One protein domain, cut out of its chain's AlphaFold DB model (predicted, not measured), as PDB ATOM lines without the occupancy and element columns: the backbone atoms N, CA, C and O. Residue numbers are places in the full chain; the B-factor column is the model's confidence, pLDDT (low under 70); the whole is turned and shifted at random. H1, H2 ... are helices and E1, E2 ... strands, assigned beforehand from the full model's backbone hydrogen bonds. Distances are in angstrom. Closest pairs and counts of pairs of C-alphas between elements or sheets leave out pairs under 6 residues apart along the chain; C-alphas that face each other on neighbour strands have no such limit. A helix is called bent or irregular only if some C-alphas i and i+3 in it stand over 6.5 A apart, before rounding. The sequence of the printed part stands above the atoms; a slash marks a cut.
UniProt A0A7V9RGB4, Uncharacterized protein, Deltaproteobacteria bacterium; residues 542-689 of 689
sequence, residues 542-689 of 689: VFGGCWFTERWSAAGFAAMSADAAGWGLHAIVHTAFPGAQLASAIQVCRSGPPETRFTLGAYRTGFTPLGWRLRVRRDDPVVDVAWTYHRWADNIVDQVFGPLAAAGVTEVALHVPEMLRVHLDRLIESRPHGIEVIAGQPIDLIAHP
ATOM      1  N   VAL A 542     268.448 196.124 260.427       84.62
ATOM      2  CA  VAL A 542     269.403 196.608 261.434       84.62
ATOM      3  C   VAL A 542     270.328 195.490 261.876       84.62
ATOM      4  O   VAL A 542     269.854 194.449 262.339       84.62
ATOM      5  N   PHE A 543     271.634 195.736 261.810       86.50
ATOM      6  CA  PHE A 543     272.644 194.789 262.269       86.50
ATOM      7  C   PHE A 543     273.500 195.349 263.408       86.50
ATOM      8  O   PHE A 543     274.042 196.441 263.293       86.50
ATOM      9  N   GLY A 544     273.643 194.605 264.502       82.50
ATOM     10  CA  GLY A 544     274.484 194.961 265.642       82.50
ATOM     11  C   GLY A 544     275.731 194.086 265.754       82.50
ATOM     12  O   GLY A 544     275.628 192.867 265.658       82.50
ATOM     13  N   GLY A 545     276.883 194.705 266.011       79.25
ATOM     14  CA  GLY A 545     278.164 194.050 266.277       79.25
ATOM     15  C   GLY A 545     278.884 194.675 267.474       79.25
ATOM     16  O   GLY A 545     278.793 195.880 267.705       79.25
ATOM     17  N   CYS A 546     279.616 193.867 268.239       71.56
ATOM     18  CA  CYS A 546     280.452 194.346 269.341       71.56
ATOM     19  C   CYS A 546     281.900 194.537 268.881       71.56
ATOM     20  O   CYS A 546     282.431 193.690 268.164       71.56
ATOM     21  N   TRP A 547     282.548 195.616 269.326       70.81
ATOM     22  CA  TRP A 547     283.963 195.868 269.054       70.81
ATOM     23  C   TRP A 547     284.779 195.696 270.330       70.81
ATOM     24  O   TRP A 547     284.699 196.516 271.238       70.81
ATOM     25  N   PHE A 548     285.587 194.639 270.393       62.16
ATOM     26  CA  PHE A 548     286.616 194.511 271.423       62.16
ATOM     27  C   PHE A 548     287.883 195.240 270.957       62.16
ATOM     28  O   PHE A 548     288.281 195.163 269.794       62.16
ATOM     29  N   THR A 549     288.478 196.008 271.867       56.34
ATOM     30  CA  THR A 549     289.396 197.129 271.606       56.34
ATOM     31  C   THR A 549     290.696 196.789 270.876       56.34
ATOM     32  O   THR A 549     291.367 197.696 270.397       56.34
ATOM     33  N   GLU A 550     291.067 195.517 270.758       57.84
ATOM     34  CA  GLU A 550     292.393 195.120 270.269       57.84
ATOM     35  C   GLU A 550     292.503 194.992 268.739       57.84
ATOM     36  O   GLU A 550     293.604 194.820 268.225       57.84
ATOM     37  N   ARG A 551     291.395 195.074 267.983       69.50
ATOM     38  CA  ARG A 551     291.406 194.838 266.519       69.50
ATOM     39  C   ARG A 551     290.679 195.882 265.671       69.50
ATOM     40  O   ARG A 551     290.453 195.651 264.483       69.50
ATOM     41  N   TRP A 552     290.288 197.022 266.240       83.75
ATOM     42  CA  TRP A 552     289.653 198.071 265.439       83.75
ATOM     43  C   TRP A 552     290.654 198.693 264.451       83.75
ATOM     44  O   TRP A 552     291.785 199.009 264.813       83.75
ATOM     45  N   SER A 553     290.222 198.903 263.205       86.94
ATOM     46  CA  SER A 553     290.924 199.736 262.226       86.94
ATOM     47  C   SER A 553     289.913 200.524 261.396       86.94
ATOM     48  O   SER A 553     288.844 200.007 261.064       86.94
ATOM     49  N   ALA A 554     290.262 201.757 261.017       88.62
ATOM     50  CA  ALA A 554     289.402 202.598 260.183       88.62
ATOM     51  C   ALA A 554     289.071 201.926 258.837       88.62
ATOM     52  O   ALA A 554     287.925 201.947 258.403       88.62
ATOM     53  N   ALA A 555     290.055 201.270 258.211       88.88
ATOM     54  CA  ALA A 555     289.873 200.564 256.944       88.88
ATOM     55  C   ALA A 555     288.923 199.360 257.072       88.88
ATOM     56  O   ALA A 555     288.024 199.200 256.249       88.88
ATOM     57  N   GLY A 556     289.074 198.544 258.123       85.81
ATOM     58  CA  GLY A 556     288.162 197.427 258.383       85.81
ATOM     59  C   GLY A 556     286.737 197.901 258.676       85.81
ATOM     60  O   GLY A 556     285.777 197.336 258.157       85.81
ATOM     61  N   PHE A 557     286.597 198.984 259.445       88.38
ATOM     62  CA  PHE A 557     285.304 199.615 259.711       88.38
ATOM     63  C   PHE A 557     284.654 200.182 258.435       88.38
ATOM     64  O   PHE A 557     283.444 200.048 258.253       88.38
ATOM     65  N   ALA A 558     285.447 200.766 257.530       89.81
ATOM     66  CA  ALA A 558     284.977 201.290 256.247       89.81
ATOM     67  C   ALA A 558     284.475 200.188 255.314       89.81
ATOM     68  O   ALA A 558     283.374 200.312 254.781       89.81
ATOM     69  N   ALA A 559     285.236 199.100 255.171       87.81
ATOM     70  CA  ALA A 559     284.829 197.946 254.371       87.81
ATOM     71  C   ALA A 559     283.509 197.353 254.885       87.81
ATOM     72  O   ALA A 559     282.557 197.197 254.129       87.81
ATOM     73  N   MET A 560     283.415 197.140 256.199       87.12
ATOM     74  CA  MET A 560     282.197 196.663 256.852       87.12
ATOM     75  C   MET A 560     280.998 197.608 256.637       87.12
ATOM     76  O   MET A 560     279.890 197.157 256.355       87.12
ATOM     77  N   SER A 561     281.205 198.923 256.763       89.06
ATOM     78  CA  SER A 561     280.146 199.920 256.554       89.06
ATOM     79  C   SER A 561     279.667 199.943 255.100       89.06
ATOM     80  O   SER A 561     278.463 200.025 254.851       89.06
ATOM     81  N   ALA A 562     280.587 199.819 254.141       90.00
ATOM     82  CA  ALA A 562     280.261 199.724 252.723       90.00
ATOM     83  C   ALA A 562     279.501 198.427 252.399       90.00
ATOM     84  O   ALA A 562     278.504 198.473 251.679       90.00
ATOM     85  N   ASP A 563     279.899 197.292 252.981       88.38
ATOM     86  CA  ASP A 563     279.178 196.022 252.843       88.38
ATOM     87  C   ASP A 563     277.751 196.130 253.394       88.38
ATOM     88  O   ASP A 563     276.796 195.719 252.732       88.38
ATOM     89  N   ALA A 564     277.579 196.743 254.571       88.75
ATOM     90  CA  ALA A 564     276.268 197.017 255.160       88.75
ATOM     91  C   ALA A 564     275.372 197.856 254.234       88.75
ATOM     92  O   ALA A 564     274.190 197.546 254.060       88.75
ATOM     93  N   ALA A 565     275.937 198.894 253.612       91.06
ATOM     94  CA  ALA A 565     275.237 199.721 252.634       91.06
ATOM     95  C   ALA A 565     274.900 198.936 251.353       91.06
ATOM     96  O   ALA A 565     273.775 199.021 250.861       91.06
ATOM     97  N   GLY A 566     275.830 198.119 250.846       90.25
ATOM     98  CA  GLY A 566     275.608 197.228 249.700       90.25
ATOM     99  C   GLY A 566     274.538 196.168 249.972       90.25
ATOM    100  O   GLY A 566     273.819 195.735 249.071       90.25
ATOM    101  N   TRP A 567     274.364 195.796 251.238       88.62
ATOM    102  CA  TRP A 567     273.265 194.962 251.714       88.62
ATOM    103  C   TRP A 567     271.977 195.736 251.973       88.62
ATOM    104  O   TRP A 567     271.018 195.139 252.448       88.62
ATOM    105  N   GLY A 568     271.916 197.034 251.686       90.19
ATOM    106  CA  GLY A 568     270.722 197.846 251.908       90.19
ATOM    107  C   GLY A 568     270.242 197.845 253.360       90.19
ATOM    108  O   GLY A 568     269.039 197.976 253.589       90.19
ATOM    109  N   LEU A 569     271.145 197.658 254.332       90.56
ATOM    110  CA  LEU A 569     270.789 197.817 255.739       90.56
ATOM    111  C   LEU A 569     270.386 199.273 255.986       90.56
ATOM    112  O   LEU A 569     271.014 200.199 255.475       90.56
ATOM    113  N   HIS A 570     269.346 199.479 256.792       90.44
ATOM    114  CA  HIS A 570     268.962 200.811 257.248       90.44
ATOM    115  C   HIS A 570     269.938 201.327 258.306       90.44
ATOM    116  O   HIS A 570     270.334 202.490 258.263       90.44
ATOM    117  N   ALA A 571     270.352 200.447 259.228       89.50
ATOM    118  CA  ALA A 571     271.271 200.817 260.291       89.50
ATOM    119  C   ALA A 571     272.285 199.730 260.665       89.50
ATOM    120  O   ALA A 571     271.994 198.530 260.606       89.50
ATOM    121  N   ILE A 572     273.447 200.165 261.152       89.88
ATOM    122  CA  ILE A 572     274.399 199.319 261.887       89.88
ATOM    123  C   ILE A 572     274.580 199.829 263.317       89.88
ATOM    124  O   ILE A 572     274.554 201.029 263.568       89.88
ATOM    125  N   VAL A 573     274.738 198.916 264.273       88.06
ATOM    126  CA  VAL A 573     274.883 199.214 265.702       88.06
ATOM    127  C   VAL A 573     276.209 198.665 266.201       88.06
ATOM    128  O   VAL A 573     276.510 197.487 266.037       88.06
ATOM    129  N   HIS A 574     276.994 199.507 266.855       87.56
ATOM    130  CA  HIS A 574     278.292 199.161 267.409       87.56
ATOM    131  C   HIS A 574     278.246 199.230 268.922       87.56
ATOM    132  O   HIS A 574     278.197 200.316 269.501       87.56
ATOM    133  N   THR A 575     278.249 198.066 269.567       84.31
ATOM    134  CA  THR A 575     278.217 197.986 271.027       84.31
ATOM    135  C   THR A 575     279.613 197.952 271.629       84.31
ATOM    136  O   THR A 575     280.529 197.387 271.029       84.31
ATOM    137  N   ALA A 576     279.752 198.522 272.830       81.75
ATOM    138  CA  ALA A 576     281.018 198.618 273.565       81.75
ATOM    139  C   ALA A 576     282.140 199.306 272.760       81.75
ATOM    140  O   ALA A 576     283.311 198.947 272.868       81.75
ATOM    141  N   PHE A 577     281.785 200.295 271.939       86.94
ATOM    142  CA  PHE A 577     282.727 200.950 271.043       86.94
ATOM    143  C   PHE A 577     283.756 201.789 271.827       86.94
ATOM    144  O   PHE A 577     283.372 202.518 272.752       86.94
ATOM    145  N   PRO A 578     285.060 201.720 271.491       86.69
ATOM    146  CA  PRO A 578     286.083 202.515 272.164       86.69
ATOM    147  C   PRO A 578     285.936 204.000 271.822       86.69
ATOM    148  O   PRO A 578     286.134 204.399 270.675       86.69
ATOM    149  N   GLY A 579     285.662 204.836 272.830       87.69
ATOM    150  CA  GLY A 579     285.486 206.285 272.650       87.69
ATOM    151  C   GLY A 579     286.668 206.969 271.950       87.69
ATOM    152  O   GLY A 579     286.466 207.844 271.118       87.69
ATOM    153  N   ALA A 580     287.897 206.491 272.178       88.94
ATOM    154  CA  ALA A 580     289.102 207.008 271.520       88.94
ATOM    155  C   ALA A 580     289.105 206.846 269.986       88.94
ATOM    156  O   ALA A 580     289.801 207.586 269.303       88.94
ATOM    157  N   GLN A 581     288.334 205.898 269.439       91.62
ATOM    158  CA  GLN A 581     288.231 205.661 267.991       91.62
ATOM    159  C   GLN A 581     286.977 206.289 267.373       91.62
ATOM    160  O   GLN A 581     286.768 206.191 266.163       91.62
ATOM    161  N   LEU A 582     286.124 206.919 268.189       92.19
ATOM    162  CA  LEU A 582     284.831 207.440 267.753       92.19
ATOM    163  C   LEU A 582     284.985 208.484 266.643       92.19
ATOM    164  O   LEU A 582     284.245 208.431 265.667       92.19
ATOM    165  N   ALA A 583     285.986 209.365 266.742       93.88
ATOM    166  CA  ALA A 583     286.212 210.409 265.747       93.88
ATOM    167  C   ALA A 583     286.434 209.829 264.337       93.88
ATOM    168  O   ALA A 583     285.728 210.161 263.385       93.88
ATOM    169  N   SER A 584     287.371 208.886 264.232       92.44
ATOM    170  CA  SER A 584     287.697 208.193 262.986       92.44
ATOM    171  C   SER A 584     286.528 207.355 262.461       92.44
ATOM    172  O   SER A 584     286.312 207.284 261.256       92.44
ATOM    173  N   ALA A 585     285.747 206.727 263.347       92.69
ATOM    174  CA  ALA A 585     284.574 205.952 262.947       92.69
ATOM    175  C   ALA A 585     283.475 206.835 262.336       92.69
ATOM    176  O   ALA A 585     282.913 206.482 261.301       92.69
ATOM    177  N   ILE A 586     283.213 208.007 262.925       93.56
ATOM    178  CA  ILE A 586     282.208 208.959 262.428       93.56
ATOM    179  C   ILE A 586     282.559 209.468 261.032       93.56
ATOM    180  O   ILE A 586     281.685 209.536 260.169       93.56
ATOM    181  N   GLN A 587     283.835 209.760 260.775       91.31
ATOM    182  CA  GLN A 587     284.292 210.175 259.443       91.31
ATOM    183  C   GLN A 587     283.999 209.109 258.373       91.31
ATOM    184  O   GLN A 587     283.683 209.445 257.231       91.31
ATOM    185  N   VAL A 588     284.046 207.830 258.755       91.50
ATOM    186  CA  VAL A 588     283.779 206.688 257.873       91.50
ATOM    187  C   VAL A 588     282.281 206.405 257.695       91.50
ATOM    188  O   VAL A 588     281.888 205.883 256.654       91.50
ATOM    189  N   CYS A 589     281.413 206.799 258.637       91.44
ATOM    190  CA  CYS A 589     279.960 206.579 258.536       91.44
ATOM    191  C   CYS A 589     279.340 207.123 257.236       91.44
ATOM    192  O   CYS A 589     278.306 206.623 256.799       91.44
ATOM    193  N   ARG A 590     279.985 208.098 256.581       84.88
ATOM    194  CA  ARG A 590     279.545 208.676 255.300       84.88
ATOM    195  C   ARG A 590     279.441 207.663 254.156       84.88
ATOM    196  O   ARG A 590     278.639 207.868 253.252       84.88
ATOM    197  N   SER A 591     280.219 206.581 254.180       86.50
ATOM    198  CA  SER A 591     280.144 205.500 253.182       86.50
ATOM    199  C   SER A 591     279.279 204.317 253.633       86.50
ATOM    200  O   SER A 591     279.286 203.272 252.987       86.50
ATOM    201  N   GLY A 592     278.594 204.455 254.768       91.62
ATOM    202  CA  GLY A 592     277.810 203.408 255.406       91.62
ATOM    203  C   GLY A 592     276.313 203.428 255.068       91.62
ATOM    204  O   GLY A 592     275.877 204.104 254.125       91.62
ATOM    205  N   PRO A 593     275.507 202.666 255.830       92.88
ATOM    206  CA  PRO A 593     274.049 202.721 255.748       92.88
ATOM    207  C   PRO A 593     273.516 204.114 256.147       92.88
ATOM    208  O   PRO A 593     274.277 204.939 256.657       92.88
ATOM    209  N   PRO A 594     272.213 204.399 255.940       95.31
ATOM    210  CA  PRO A 594     271.600 205.661 256.359       95.31
ATOM    211  C   PRO A 594     271.879 206.045 257.818       95.31
ATOM    212  O   PRO A 594     272.005 207.233 258.118       95.31
ATOM    213  N   GLU A 595     272.007 205.056 258.707       93.06
ATOM    214  CA  GLU A 595     272.221 205.276 260.132       93.06
ATOM    215  C   GLU A 595     273.324 204.382 260.736       93.06
ATOM    216  O   GLU A 595     273.328 203.160 260.584       93.06
ATOM    217  N   THR A 596     274.218 204.976 261.526       92.69
ATOM    218  CA  THR A 596     275.194 204.251 262.351       92.69
ATOM    219  C   THR A 596     274.997 204.604 263.819       92.69
ATOM    220  O   THR A 596     275.017 205.774 264.203       92.69
ATOM    221  N   ARG A 597     274.832 203.583 264.663       91.94
ATOM    222  CA  ARG A 597     274.628 203.724 266.107       91.94
ATOM    223  C   ARG A 597     275.857 203.242 266.871       91.94
ATOM    224  O   ARG A 597     276.397 202.186 266.557       91.94
ATOM    225  N   PHE A 598     276.256 203.952 267.919       90.75
ATOM    226  CA  PHE A 598     277.354 203.561 268.810       90.75
ATOM    227  C   PHE A 598     276.878 203.494 270.252       90.75
ATOM    228  O   PHE A 598     276.060 204.310 270.675       90.75
ATOM    229  N   THR A 599     277.420 202.561 271.031       87.88
ATOM    230  CA  THR A 599     277.248 202.535 272.486       87.88
ATOM    231  C   THR A 599     278.609 202.465 273.157       87.88
ATOM    232  O   THR A 599     279.435 201.614 272.823       87.88
ATOM    233  N   LEU A 600     278.875 203.398 274.071       86.69
ATOM    234  CA  LEU A 600     280.204 203.580 274.660       86.69
ATOM    235  C   LEU A 600     280.277 202.968 276.061       86.69
ATOM    236  O   LEU A 600     279.383 203.171 276.884       86.69
ATOM    237  N   GLY A 601     281.360 202.239 276.346       71.12
ATOM    238  CA  GLY A 601     281.738 201.810 277.703       71.12
ATOM    239  C   GLY A 601     280.860 200.738 278.368       71.12
ATOM    240  O   GLY A 601     281.157 200.321 279.487       71.12
ATOM    241  N   ALA A 602     279.796 200.265 277.717       64.25
ATOM    242  CA  ALA A 602     278.901 199.259 278.279       64.25
ATOM    243  C   ALA A 602     279.204 197.855 277.743       64.25
ATOM    244  O   ALA A 602     278.974 197.560 276.576       64.25
ATOM    245  N   TYR A 603     279.633 196.959 278.637       65.25
ATOM    246  CA  TYR A 603     279.861 195.533 278.351       65.25
ATOM    247  C   TYR A 603     278.573 194.709 278.225       65.25
ATOM    248  O   TYR A 603     278.629 193.496 278.030       65.25
ATOM    249  N   ARG A 604     277.401 195.333 278.400       64.69
ATOM    250  CA  ARG A 604     276.130 194.625 278.262       64.69
ATOM    251  C   ARG A 604     275.681 194.660 276.819       64.69
ATOM    252  O   ARG A 604     275.600 195.709 276.190       64.69
ATOM    253  N   THR A 605     275.390 193.476 276.336       60.72
ATOM    254  CA  THR A 605     274.982 193.193 274.981       60.72
ATOM    255  C   THR A 605     273.474 193.373 274.857       60.72
ATOM    256  O   THR A 605     272.724 193.146 275.807       60.72
ATOM    257  N   GLY A 606     273.024 193.849 273.700       64.62
ATOM    258  CA  GLY A 606     271.615 194.104 273.426       64.62
ATOM    259  C   GLY A 606     271.405 195.387 272.636       64.62
ATOM    260  O   GLY A 606     272.284 196.240 272.550       64.62
ATOM    261  N   PHE A 607     270.206 195.530 272.083       65.88
ATOM    262  CA  PHE A 607     269.778 196.746 271.396       65.88
ATOM    263  C   PHE A 607     269.453 197.888 272.367       65.88
ATOM    264  O   PHE A 607     269.055 198.948 271.936       65.88
ATOM    265  N   THR A 608     269.583 197.728 273.678       68.94
ATOM    266  CA  THR A 608     269.294 198.805 274.639       68.94
ATOM    267  C   THR A 608     270.313 198.826 275.780       68.94
ATOM    268  O   THR A 608     269.939 198.784 276.953       68.94
ATOM    269  N   PRO A 609     271.625 198.916 275.490       71.56
ATOM    270  CA  PRO A 609     272.630 198.918 276.542       71.56
ATOM    271  C   PRO A 609     272.585 200.238 277.318       71.56
ATOM    272  O   PRO A 609     272.245 201.294 276.775       71.56
ATOM    273  N   LEU A 610     272.896 200.175 278.610       71.00
ATOM    274  CA  LEU A 610     272.994 201.356 279.468       71.00
ATOM    275  C   LEU A 610     274.180 202.231 279.043       71.00
ATOM    276  O   LEU A 610     275.174 201.710 278.551       71.00
ATOM    277  N   GLY A 611     274.101 203.536 279.293       79.94
ATOM    278  CA  GLY A 611     275.191 204.483 279.040       79.94
ATOM    279  C   GLY A 611     274.939 205.400 277.844       79.94
ATOM    280  O   GLY A 611     273.779 205.685 277.522       79.94
ATOM    281  N   TRP A 612     276.028 205.884 277.235       80.75
ATOM    282  CA  TRP A 612     275.986 206.787 276.085       80.75
ATOM    283  C   TRP A 612     275.656 206.021 274.823       80.75
ATOM    284  O   TRP A 612     276.279 205.001 274.511       80.75
ATOM    285  N   ARG A 613     274.690 206.556 274.092       86.94
ATOM    286  CA  ARG A 613     274.271 206.079 272.786       86.94
ATOM    287  C   ARG A 613     274.407 207.229 271.816       86.94
ATOM    288  O   ARG A 613     273.962 208.326 272.126       86.94
ATOM    289  N   LEU A 614     275.006 206.969 270.669       91.44
ATOM    290  CA  LEU A 614     275.122 207.940 269.597       91.44
ATOM    291  C   LEU A 614     274.410 207.388 268.379       91.44
ATOM    292  O   LEU A 614     274.540 206.199 268.090       91.44
ATOM    293  N   ARG A 615     273.692 208.247 267.673       92.44
ATOM    294  CA  ARG A 615     273.113 207.974 266.365       92.44
ATOM    295  C   ARG A 615     273.643 209.024 265.400       92.44
ATOM    296  O   ARG A 615     273.435 210.219 265.586       92.44
ATOM    297  N   VAL A 616     274.344 208.544 264.383       92.25
ATOM    298  CA  VAL A 616     274.925 209.338 263.304       92.25
ATOM    299  C   VAL A 616     274.160 208.986 262.044       92.25
ATOM    300  O   VAL A 616     274.170 207.824 261.632       92.25
ATOM    301  N   ARG A 617     273.487 209.961 261.433       93.38
ATOM    302  CA  ARG A 617     272.894 209.752 260.110       93.38
ATOM    303  C   ARG A 617     273.892 210.185 259.050       93.38
ATOM    304  O   ARG A 617     274.607 211.165 259.228       93.38
ATOM    305  N   ARG A 618     273.938 209.449 257.945       91.38
ATOM    306  CA  ARG A 618     274.909 209.681 256.867       91.38
ATOM    307  C   ARG A 618     274.841 211.099 256.289       91.38
ATOM    308  O   ARG A 618     275.875 211.684 255.981       91.38
ATOM    309  N   ASP A 619     273.621 211.614 256.170       90.00
ATOM    310  CA  ASP A 619     273.292 212.839 255.438       90.00
ATOM    311  C   ASP A 619     272.862 213.990 256.383       90.00
ATOM    312  O   ASP A 619     272.374 215.019 255.922       90.00
ATOM    313  N   ASP A 620     273.037 213.825 257.701       89.62
ATOM    314  CA  ASP A 620     272.654 214.796 258.738       89.62
ATOM    315  C   ASP A 620     273.911 215.301 259.469       89.62
ATOM    316  O   ASP A 620     274.703 214.481 259.946       89.62
ATOM    317  N   PRO A 621     274.142 216.622 259.557       87.88
ATOM    318  CA  PRO A 621     275.252 217.162 260.337       87.88
ATOM    319  C   PRO A 621     275.053 217.013 261.856       87.88
ATOM    320  O   PRO A 621     276.036 217.122 262.594       87.88
ATOM    321  N   VAL A 622     273.821 216.763 262.321       91.25
ATOM    322  CA  VAL A 622     273.495 216.637 263.746       91.25
ATOM    323  C   VAL A 622     273.685 215.198 264.215       91.25
ATOM    324  O   VAL A 622     273.165 214.246 263.626       91.25
ATOM    325  N   VAL A 623     274.397 215.029 265.330       92.50
ATOM    326  CA  VAL A 623     274.510 213.729 266.006       92.50
ATOM    327  C   VAL A 623     273.537 213.677 267.177       92.50
ATOM    328  O   VAL A 623     273.600 214.500 268.090       92.50
ATOM    329  N   ASP A 624     272.657 212.679 267.186       92.25
ATOM    330  CA  ASP A 624     271.802 212.419 268.341       92.25
ATOM    331  C   ASP A 624     272.600 211.649 269.397       92.25
ATOM    332  O   ASP A 624     273.169 210.585 269.127       92.25
ATOM    333  N   VAL A 625     272.618 212.153 270.623       89.75
ATOM    334  CA  VAL A 625     273.336 211.560 271.747       89.75
ATOM    335  C   VAL A 625     272.351 211.339 272.887       89.75
ATOM    336  O   VAL A 625     271.716 212.277 273.344       89.75
ATOM    337  N   ALA A 626     272.216 210.113 273.392       87.19
ATOM    338  CA  ALA A 626     271.399 209.831 274.572       87.19
ATOM    339  C   ALA A 626     272.219 209.272 275.726       87.19
ATOM    340  O   ALA A 626     273.090 208.420 275.533       87.19
ATOM    341  N   TRP A 627     271.856 209.674 276.941       84.44
ATOM    342  CA  TRP A 627     272.351 209.071 278.171       84.44
ATOM    343  C   TRP A 627     271.249 208.260 278.841       84.44
ATOM    344  O   TRP A 627     270.207 208.785 279.220       84.44
ATOM    345  N   THR A 628     271.478 206.959 279.004       74.56
ATOM    346  CA  THR A 628     270.454 206.026 279.513       74.56
ATOM    347  C   THR A 628     270.743 205.498 280.916       74.56
ATOM    348  O   THR A 628     270.108 204.547 281.369       74.56
ATOM    349  N   TYR A 629     271.700 206.097 281.628       75.62
ATOM    350  CA  TYR A 629     272.050 205.697 282.988       75.62
ATOM    351  C   TYR A 629     271.586 206.723 284.026       75.62
ATOM    352  O   TYR A 629     271.551 207.921 283.777       75.62
ATOM    353  N   HIS A 630     271.242 206.257 285.226       70.94
ATOM    354  CA  HIS A 630     270.682 207.108 286.284       70.94
ATOM    355  C   HIS A 630     271.722 207.993 286.991       70.94
ATOM    356  O   HIS A 630     271.347 208.856 287.780       70.94
ATOM    357  N   ARG A 631     273.023 207.775 286.755       76.69
ATOM    358  CA  ARG A 631     274.104 208.604 287.313       76.69
ATOM    359  C   ARG A 631     274.799 209.342 286.195       76.69
ATOM    360  O   ARG A 631     275.242 208.695 285.262       76.69
ATOM    361  N   TRP A 632     274.908 210.655 286.310       79.50
ATOM    362  CA  TRP A 632     275.764 211.456 285.447       79.50
ATOM    363  C   TRP A 632     277.225 211.341 285.898       79.50
ATOM    364  O   TRP A 632     277.486 211.230 287.097       79.50
ATOM    365  N   ALA A 633     278.169 211.358 284.959       77.50
ATOM    366  CA  ALA A 633     279.596 211.385 285.263       77.50
ATOM    367  C   ALA A 633     280.298 212.396 284.348       77.50
ATOM    368  O   ALA A 633     280.300 212.244 283.126       77.50
ATOM    369  N   ASP A 634     280.877 213.434 284.955       77.25
ATOM    370  CA  ASP A 634     281.403 214.603 284.238       77.25
ATOM    371  C   ASP A 634     282.608 214.265 283.355       77.25
ATOM    372  O   ASP A 634     282.745 214.800 282.260       77.25
ATOM    373  N   ASN A 635     283.433 213.299 283.768       78.88
ATOM    374  CA  ASN A 635     284.573 212.833 282.975       78.88
ATOM    375  C   ASN A 635     284.167 212.182 281.643       78.88
ATOM    376  O   ASN A 635     285.027 211.945 280.796       78.88
ATOM    377  N   ILE A 636     282.884 211.858 281.457       72.56
ATOM    378  CA  ILE A 636     282.403 211.253 280.218       72.56
ATOM    379  C   ILE A 636     282.037 212.313 279.169       72.56
ATOM    380  O   ILE A 636     281.986 211.993 277.985       72.56
ATOM    381  N   VAL A 637     281.883 213.587 279.553       82.50
ATOM    382  CA  VAL A 637     281.694 214.682 278.586       82.50
ATOM    383  C   VAL A 637     282.874 214.725 277.613       82.50
ATOM    384  O   VAL A 637     282.673 214.670 276.404       82.50
ATOM    385  N   ASP A 638     284.109 214.676 278.112       86.81
ATOM    386  CA  ASP A 638     285.299 214.677 277.250       86.81
ATOM    387  C   ASP A 638     285.453 213.393 276.427       86.81
ATOM    388  O   ASP A 638     285.935 213.435 275.298       86.81
ATOM    389  N   GLN A 639     284.989 212.251 276.946       85.75
ATOM    390  CA  GLN A 639     285.027 210.973 276.223       85.75
ATOM    391  C   GLN A 639     284.054 210.917 275.037       85.75
ATOM    392  O   GLN A 639     284.218 210.063 274.168       85.75
ATOM    393  N   VAL A 640     283.041 211.790 275.012       90.56
ATOM    394  CA  VAL A 640     282.018 211.846 273.959       90.56
ATOM    395  C   VAL A 640     282.222 213.068 273.073       90.56
ATOM    396  O   VAL A 640     282.423 212.931 271.869       90.56
ATOM    397  N   PHE A 641     282.205 214.262 273.662       92.50
ATOM    398  CA  PHE A 641     282.198 215.524 272.925       92.50
ATOM    399  C   PHE A 641     283.562 215.857 272.313       92.50
ATOM    400  O   PHE A 641     283.603 216.385 271.207       92.50
ATOM    401  N   GLY A 642     284.672 215.476 272.956       93.25
ATOM    402  CA  GLY A 642     286.011 215.641 272.379       93.25
ATOM    403  C   GLY A 642     286.164 214.894 271.043       93.25
ATOM    404  O   GLY A 642     286.478 215.518 270.026       93.25
ATOM    405  N   PRO A 643     285.885 213.575 270.989       93.94
ATOM    406  CA  PRO A 643     285.884 212.826 269.733       93.94
ATOM    407  C   PRO A 643     284.863 213.316 268.694       93.94
ATOM    408  O   PRO A 643     285.165 213.276 267.503       93.94
ATOM    409  N   LEU A 644     283.681 213.788 269.110       93.88
ATOM    410  CA  LEU A 644     282.697 214.377 268.189       93.88
ATOM    411  C   LEU A 644     283.240 215.646 267.518       93.88
ATOM    412  O   LEU A 644     283.192 215.757 266.292       93.88
ATOM    413  N   ALA A 645     283.836 216.553 268.295       93.31
ATOM    414  CA  ALA A 645     284.442 217.773 267.770       93.31
ATOM    415  C   ALA A 645     285.604 217.444 266.820       93.31
ATOM    416  O   ALA A 645     285.700 218.005 265.729       93.31
ATOM    417  N   ALA A 646     286.441 216.462 267.177       93.50
ATOM    418  CA  ALA A 646     287.527 215.980 266.320       93.50
ATOM    419  C   ALA A 646     287.032 215.346 265.002       93.50
ATOM    420  O   ALA A 646     287.753 215.356 264.003       93.50
ATOM    421  N   ALA A 647     285.800 214.824 264.968       92.50
ATOM    422  CA  ALA A 647     285.148 214.355 263.744       92.50
ATOM    423  C   ALA A 647     284.537 215.485 262.894       92.50
ATOM    424  O   ALA A 647     284.032 215.210 261.804       92.50
ATOM    425  N   GLY A 648     284.574 216.733 263.369       93.06
ATOM    426  CA  GLY A 648     283.943 217.884 262.722       93.06
ATOM    427  C   GLY A 648     282.442 218.010 262.995       93.06
ATOM    428  O   GLY A 648     281.756 218.709 262.250       93.06
ATOM    429  N   VAL A 649     281.918 217.337 264.026       93.75
ATOM    430  CA  VAL A 649     280.528 217.522 264.471       93.75
ATOM    431  C   VAL A 649     280.421 218.878 265.153       93.75
ATOM    432  O   VAL A 649     281.175 219.170 266.079       93.75
ATOM    433  N   THR A 650     279.488 219.702 264.687       93.69
ATOM    434  CA  THR A 650     279.263 221.059 265.206       93.69
ATOM    435  C   THR A 650     277.998 221.162 266.050       93.69
ATOM    436  O   THR A 650     277.912 222.057 266.886       93.69
ATOM    437  N   GLU A 651     277.066 220.215 265.907       94.69
ATOM    438  CA  GLU A 651     275.768 220.225 266.580       94.69
ATOM    439  C   GLU A 651     275.395 218.831 267.115       94.69
ATOM    440  O   GLU A 651     275.581 217.809 266.444       94.69
ATOM    441  N   VAL A 652     274.871 218.785 268.345       93.44
ATOM    442  CA  VAL A 652     274.459 217.555 269.037       93.44
ATOM    443  C   VAL A 652     273.076 217.713 269.659       93.44
ATOM    444  O   VAL A 652     272.863 218.578 270.509       93.44
ATOM    445  N   ALA A 653     272.165 216.795 269.331       92.25
ATOM    446  CA  ALA A 653     270.889 216.658 270.024       92.25
ATOM    447  C   ALA A 653     271.041 215.730 271.234       92.25
ATOM    448  O   ALA A 653     271.209 214.521 271.083       92.25
ATOM    449  N   LEU A 654     271.006 216.289 272.447       90.31
ATOM    450  CA  LEU A 654     271.211 215.532 273.681       90.31
ATOM    451  C   LEU A 654     269.879 215.122 274.326       90.31
ATOM    452  O   LEU A 654     269.065 215.961 274.716       90.31
ATOM    453  N   HIS A 655     269.695 213.814 274.495       88.75
ATOM    454  CA  HIS A 655     268.537 213.184 275.120       88.75
ATOM    455  C   HIS A 655     268.913 212.647 276.508       88.75
ATOM    456  O   HIS A 655     269.697 211.701 276.636       88.75
ATOM    457  N   VAL A 656     268.331 213.212 277.566       85.56
ATOM    458  CA  VAL A 656     268.524 212.731 278.943       85.56
ATOM    459  C   VAL A 656     267.179 212.527 279.643       85.56
ATOM    460  O   VAL A 656     266.217 213.226 279.328       85.56
ATOM    461  N   PRO A 657     267.083 211.592 280.606       82.44
ATOM    462  CA  PRO A 657     265.944 211.509 281.510       82.44
ATOM    463  C   PRO A 657     265.689 212.845 282.213       82.44
ATOM    464  O   PRO A 657     266.640 213.535 282.574       82.44
ATOM    465  N   GLU A 658     264.424 213.157 282.499       82.06
ATOM    466  CA  GLU A 658     264.017 214.415 283.150       82.06
ATOM    467  C   GLU A 658     264.781 214.689 284.456       82.06
ATOM    468  O   GLU A 658     265.212 215.803 284.732       82.06
ATOM    469  N   MET A 659     265.063 213.639 285.231       82.44
ATOM    470  CA  MET A 659     265.851 213.739 286.463       82.44
ATOM    471  C   MET A 659     267.293 214.249 286.263       82.44
ATOM    472  O   MET A 659     267.945 214.608 287.240       82.44
ATOM    473  N   LEU A 660     267.802 214.268 285.027       85.69
ATOM    474  CA  LEU A 660     269.132 214.762 284.661       85.69
ATOM    475  C   LEU A 660     269.080 216.086 283.886       85.69
ATOM    476  O   LEU A 660     270.113 216.518 283.371       85.69
ATOM    477  N   ARG A 661     267.923 216.759 283.827       86.50
ATOM    478  CA  ARG A 661     267.753 218.019 283.086       86.50
ATOM    479  C   ARG A 661     268.771 219.091 283.480       86.50
ATOM    480  O   ARG A 661     269.361 219.719 282.613       86.50
ATOM    481  N   VAL A 662     269.080 219.194 284.772       88.44
ATOM    482  CA  VAL A 662     270.091 220.129 285.293       88.44
ATOM    483  C   VAL A 662     271.472 219.915 284.652       88.44
ATOM    484  O   VAL A 662     272.215 220.873 284.458       88.44
ATOM    485  N   HIS A 663     271.840 218.674 284.318       87.44
ATOM    486  CA  HIS A 663     273.106 218.389 283.635       87.44
ATOM    487  C   HIS A 663     273.053 218.759 282.151       87.44
ATOM    488  O   HIS A 663     274.045 219.259 281.622       87.44
ATOM    489  N   LEU A 664     271.902 218.557 281.499       86.69
ATOM    490  CA  LEU A 664     271.673 219.009 280.127       86.69
ATOM    491  C   LEU A 664     271.805 220.533 280.029       86.69
ATOM    492  O   LEU A 664     272.564 221.007 279.192       86.69
ATOM    493  N   ASP A 665     271.152 221.285 280.914       88.06
ATOM    494  CA  ASP A 665     271.187 222.752 280.869       88.06
ATOM    495  C   ASP A 665     272.633 223.283 281.021       88.06
ATOM    496  O   ASP A 665     273.074 224.129 280.245       88.06
ATOM    497  N   ARG A 666     273.442 222.685 281.913       89.19
ATOM    498  CA  ARG A 666     274.878 223.015 282.053       89.19
ATOM    499  C   ARG A 666     275.705 222.706 280.802       89.19
ATOM    500  O   ARG A 666     276.659 223.422 280.499       89.19
ATOM    501  N   LEU A 667     275.395 221.625 280.088       87.94
ATOM    502  CA  LEU A 667     276.082 221.305 278.835       87.94
ATOM    503  C   LEU A 667     275.717 222.281 277.719       87.94
ATOM    504  O   LEU A 667     276.600 222.685 276.963       87.94
ATOM    505  N   ILE A 668     274.449 222.689 277.649       88.75
ATOM    506  CA  ILE A 668     273.979 223.692 276.686       88.75
ATOM    507  C   ILE A 668     274.718 225.016 276.910       88.75
ATOM    508  O   ILE A 668     275.216 225.618 275.958       88.75
ATOM    509  N   GLU A 669     274.851 225.440 278.169       88.25
ATOM    510  CA  GLU A 669     275.561 226.673 278.524       88.25
ATOM    511  C   GLU A 669     277.072 226.592 278.268       88.25
ATOM    512  O   GLU A 669     277.670 227.564 277.806       88.25
ATOM    513  N   SER A 670     277.706 225.449 278.549       87.31
ATOM    514  CA  SER A 670     279.170 225.334 278.463       87.31
ATOM    515  C   SER A 670     279.718 225.122 277.049       87.31
ATOM    516  O   SER A 670     280.916 225.336 276.858       87.31
ATOM    517  N   ARG A 671     278.884 224.731 276.067       89.25
ATOM    518  CA  ARG A 671     279.286 224.458 274.665       89.25
ATOM    519  C   ARG A 671     280.588 223.645 274.584       89.25
ATOM    520  O   ARG A 671     281.606 224.137 274.078       89.25
ATOM    521  N   PRO A 672     280.597 222.421 275.137       87.31
ATOM    522  CA  PRO A 672     281.814 221.633 275.282       87.31
ATOM    523  C   PRO A 672     282.503 221.450 273.927       87.31
ATOM    524  O   PRO A 672     281.882 221.025 272.955       87.31
ATOM    525  N   HIS A 673     283.796 221.781 273.867       90.88
ATOM    526  CA  HIS A 673     284.617 221.681 272.651       90.88
ATOM    527  C   HIS A 673     284.081 222.489 271.451       90.88
ATOM    528  O   HIS A 673     284.388 222.172 270.307       90.88
ATOM    529  N   GLY A 674     283.290 223.540 271.704       89.94
ATOM    530  CA  GLY A 674     282.695 224.377 270.658       89.94
ATOM    531  C   GLY A 674     281.473 223.761 269.966       89.94
ATOM    532  O   GLY A 674     281.001 224.332 268.987       89.94
ATOM    533  N   ILE A 675     280.961 222.632 270.466       92.44
ATOM    534  CA  ILE A 675     279.755 221.974 269.951       92.44
ATOM    535  C   ILE A 675     278.510 222.687 270.486       92.44
ATOM    536  O   ILE A 675     278.384 222.927 271.691       92.44
ATOM    537  N   GLU A 676     277.565 222.980 269.597       92.94
ATOM    538  CA  GLU A 676     276.225 223.414 269.974       92.94
ATOM    539  C   GLU A 676     275.407 222.213 270.464       92.94
ATOM    540  O   GLU A 676     275.187 221.246 269.735       92.94
ATOM    541  N   VAL A 677     274.981 222.253 271.728       91.25
ATOM    542  CA  VAL A 677     274.135 221.213 272.319       91.25
ATOM    543  C   VAL A 677     272.698 221.710 272.326       91.25
ATOM    544  O   VAL A 677     272.406 222.746 272.923       91.25
ATOM    545  N   ILE A 678     271.798 220.951 271.709       92.62
ATOM    546  CA  ILE A 678     270.358 221.216 271.726       92.62
ATOM    547  C   ILE A 678     269.629 220.139 272.530       92.62
ATOM    548  O   ILE A 678     270.020 218.971 272.559       92.62
ATOM    549  N   ALA A 679     268.549 220.528 273.206       88.62
ATOM    550  CA  ALA A 679     267.717 219.590 273.948       88.62
ATOM    551  C   ALA A 679     266.912 218.719 272.972       88.62
ATOM    552  O   ALA A 679     266.010 219.205 272.288       88.62
ATOM    553  N   GLY A 680     267.213 217.423 272.929       81.81
ATOM    554  CA  GLY A 680     266.457 216.472 272.125       81.81
ATOM    555  C   GLY A 680     265.134 216.076 272.790       81.81
ATOM    556  O   GLY A 680     265.035 215.993 274.015       81.81
ATOM    557  N   GLN A 681     264.112 215.768 271.986       76.94
ATOM    558  CA  GLN A 681     262.896 215.100 272.478       76.94
ATOM    559  C   GLN A 681     263.258 213.728 273.065       76.94
ATOM    560  O   GLN A 681     264.215 213.131 272.591       76.94
ATOM    561  N   PRO A 682     262.556 213.171 274.061       65.69
ATOM    562  CA  PRO A 682     262.839 211.814 274.524       65.69
ATOM    563  C   PRO A 682     262.695 210.818 273.361       65.69
ATOM    564  O   PRO A 682     261.590 210.539 272.909       65.69
ATOM    565  N   ILE A 683     263.814 210.302 272.846       62.09
ATOM    566  CA  ILE A 683     263.829 209.304 271.774       62.09
ATOM    567  C   ILE A 683     264.424 208.027 272.349       62.09
ATOM    568  O   ILE A 683     265.533 208.029 272.892       62.09
ATOM    569  N   ASP A 684     263.722 206.908 272.185       60.16
ATOM    570  CA  ASP A 684     264.372 205.610 272.307       60.16
ATOM    571  C   ASP A 684     265.228 205.393 271.052       60.16
ATOM    572  O   ASP A 684     264.751 204.888 270.032       60.16
ATOM    573  N   LEU A 685     266.492 205.839 271.126       54.75
ATOM    574  CA  LEU A 685     267.453 205.852 270.011       54.75
ATOM    575  C   LEU A 685     267.663 204.481 269.354       54.75
ATOM    576  O   LEU A 685     268.326 204.403 268.323       54.75
ATOM    577  N   ILE A 686     267.144 203.395 269.938       50.72
ATOM    578  CA  ILE A 686     267.295 202.059 269.369       50.72
ATOM    579  C   ILE A 686     265.954 201.384 269.037       50.72
ATOM    580  O   ILE A 686     265.894 200.592 268.088       50.72
ATOM    581  N   ALA A 687     264.855 201.713 269.724       49.78
ATOM    582  CA  ALA A 687     263.552 201.137 269.392       49.78
ATOM    583  C   ALA A 687     262.961 201.696 268.087       49.78
ATOM    584  O   ALA A 687     262.407 200.903 267.315       49.78
ATOM    585  N   HIS A 688     263.139 202.988 267.793       40.97
ATOM    586  CA  HIS A 688     262.562 203.593 266.591       40.97
ATOM    587  C   HIS A 688     263.285 203.145 265.299       40.97
ATOM    588  O   HIS A 688     264.523 203.069 265.286       40.97
ATOM    589  N   PRO A 689     262.528 202.720 264.264       37.00
ATOM    590  CA  PRO A 689     263.052 202.546 262.915       37.00
ATOM    591  C   PRO A 689     263.473 203.874 262.295       37.00
ATOM    592  O   PRO A 689     262.966 204.933 262.741       37.00
TER     593      PRO A 689
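This is residues 542 to 689 of the 689 residues of an uncharacterized protein of Deltaproteobacteria bacterium (UniProt A0A7V9RGB4). A strongly twisted sheet of seven strands makes a wall, with helices H1, H2 and H3 side by side in a row over one face and H4 over the E6 and E7 end. This makes two layers, a sheet with H1 to H4 on one face. The 148 printed residues hold, along the chain, E1 H1 E2 H2 E3 E4 E5 H3 E6 H4 E7; the mixed sheet runs E1 E2 E3 E4 E5 E6 E7. The class is mixed, helices and strands; the whole is compact, with a radius of gyration of the C-alphas of 14.4 A, and spans 42 by 30 by 29 A.

Find C-alpha 542 at (269.403, 196.608, 261.434), where E1, residues 542 to 546, begins. H1 is residues 554 to 566, 18.1 A long, and E2 is 571 to 577, 15.7 A. H2 is 579 to 591, 20.2 A, beginning at (285.486, 206.285, 272.650); E3, 595 to 600, is 16.7 A. E4 is 612 to 617, E5 is 622 to 627, and H3 is 635 to 646, 17.2 A. E6 is 651 to 655, H4 is 658 to 670, 19.3 A, and E7 is 676 to 679, ending at (267.717, 219.590, 273.948). H2 and H4 are irregular: C-alphas 580 and 583 are 7.3 A apart, and 659 and 662 are 7.8 A apart.

Start at edge strand E1, parallel to E2, with N 545 and O 573 2.8 A apart. E2 and E3 are parallel; look at N 574 and O 597, 2.8 A. E3, E4 and E5 form a meander, each strand the antiparallel neighbour of the one before, in two hairpins; see N 598 and O 614, 2.8 A, and N 613 and O 626, 2.8 A. E5 and E6 are parallel, with N 625 and O 653 2.8 A apart, as are E6 and edge strand E7, with N 652 and O 676 2.8 A apart. E1 H1 E2, E2 H2 E3, E5 H3 E6 and E6 H4 E7 are strand-helix-strand units, parallel neighbour strands with a helix between, each crossover right-handed. H1 and H2 touch at the C-alphas of Ala 558 and Val 588, 5.8 A, at a steep tilt of 40 degrees. H2 and H3 touch at those of Ala 583 and Pro 643, 4.7 A, at a shallow tilt of 34.8 degrees, only just short of steep. H3 is over E5, at a height over the sheet of 8.7 A; H4 is over E6 and E7, at 8.4 A, and apart from H1, H2 and H3. In H1 every O i to N i+4 pair is within hydrogen-bond range; in H2 5 of 9 are, in H3 6 of 8, in H4 7 of 9.

The C-alphas of Gly 566 and Val 662, the two farthest apart, are 42.7 A apart. The printed part has no cut and ends at the chain's last residue, 689. The link E3 to E4, 11 residues, is long. Look for pLDDT under 70 at residues 548 to 551, 602 to 608 and 682 to 689; the mean of the printed part is 83.8.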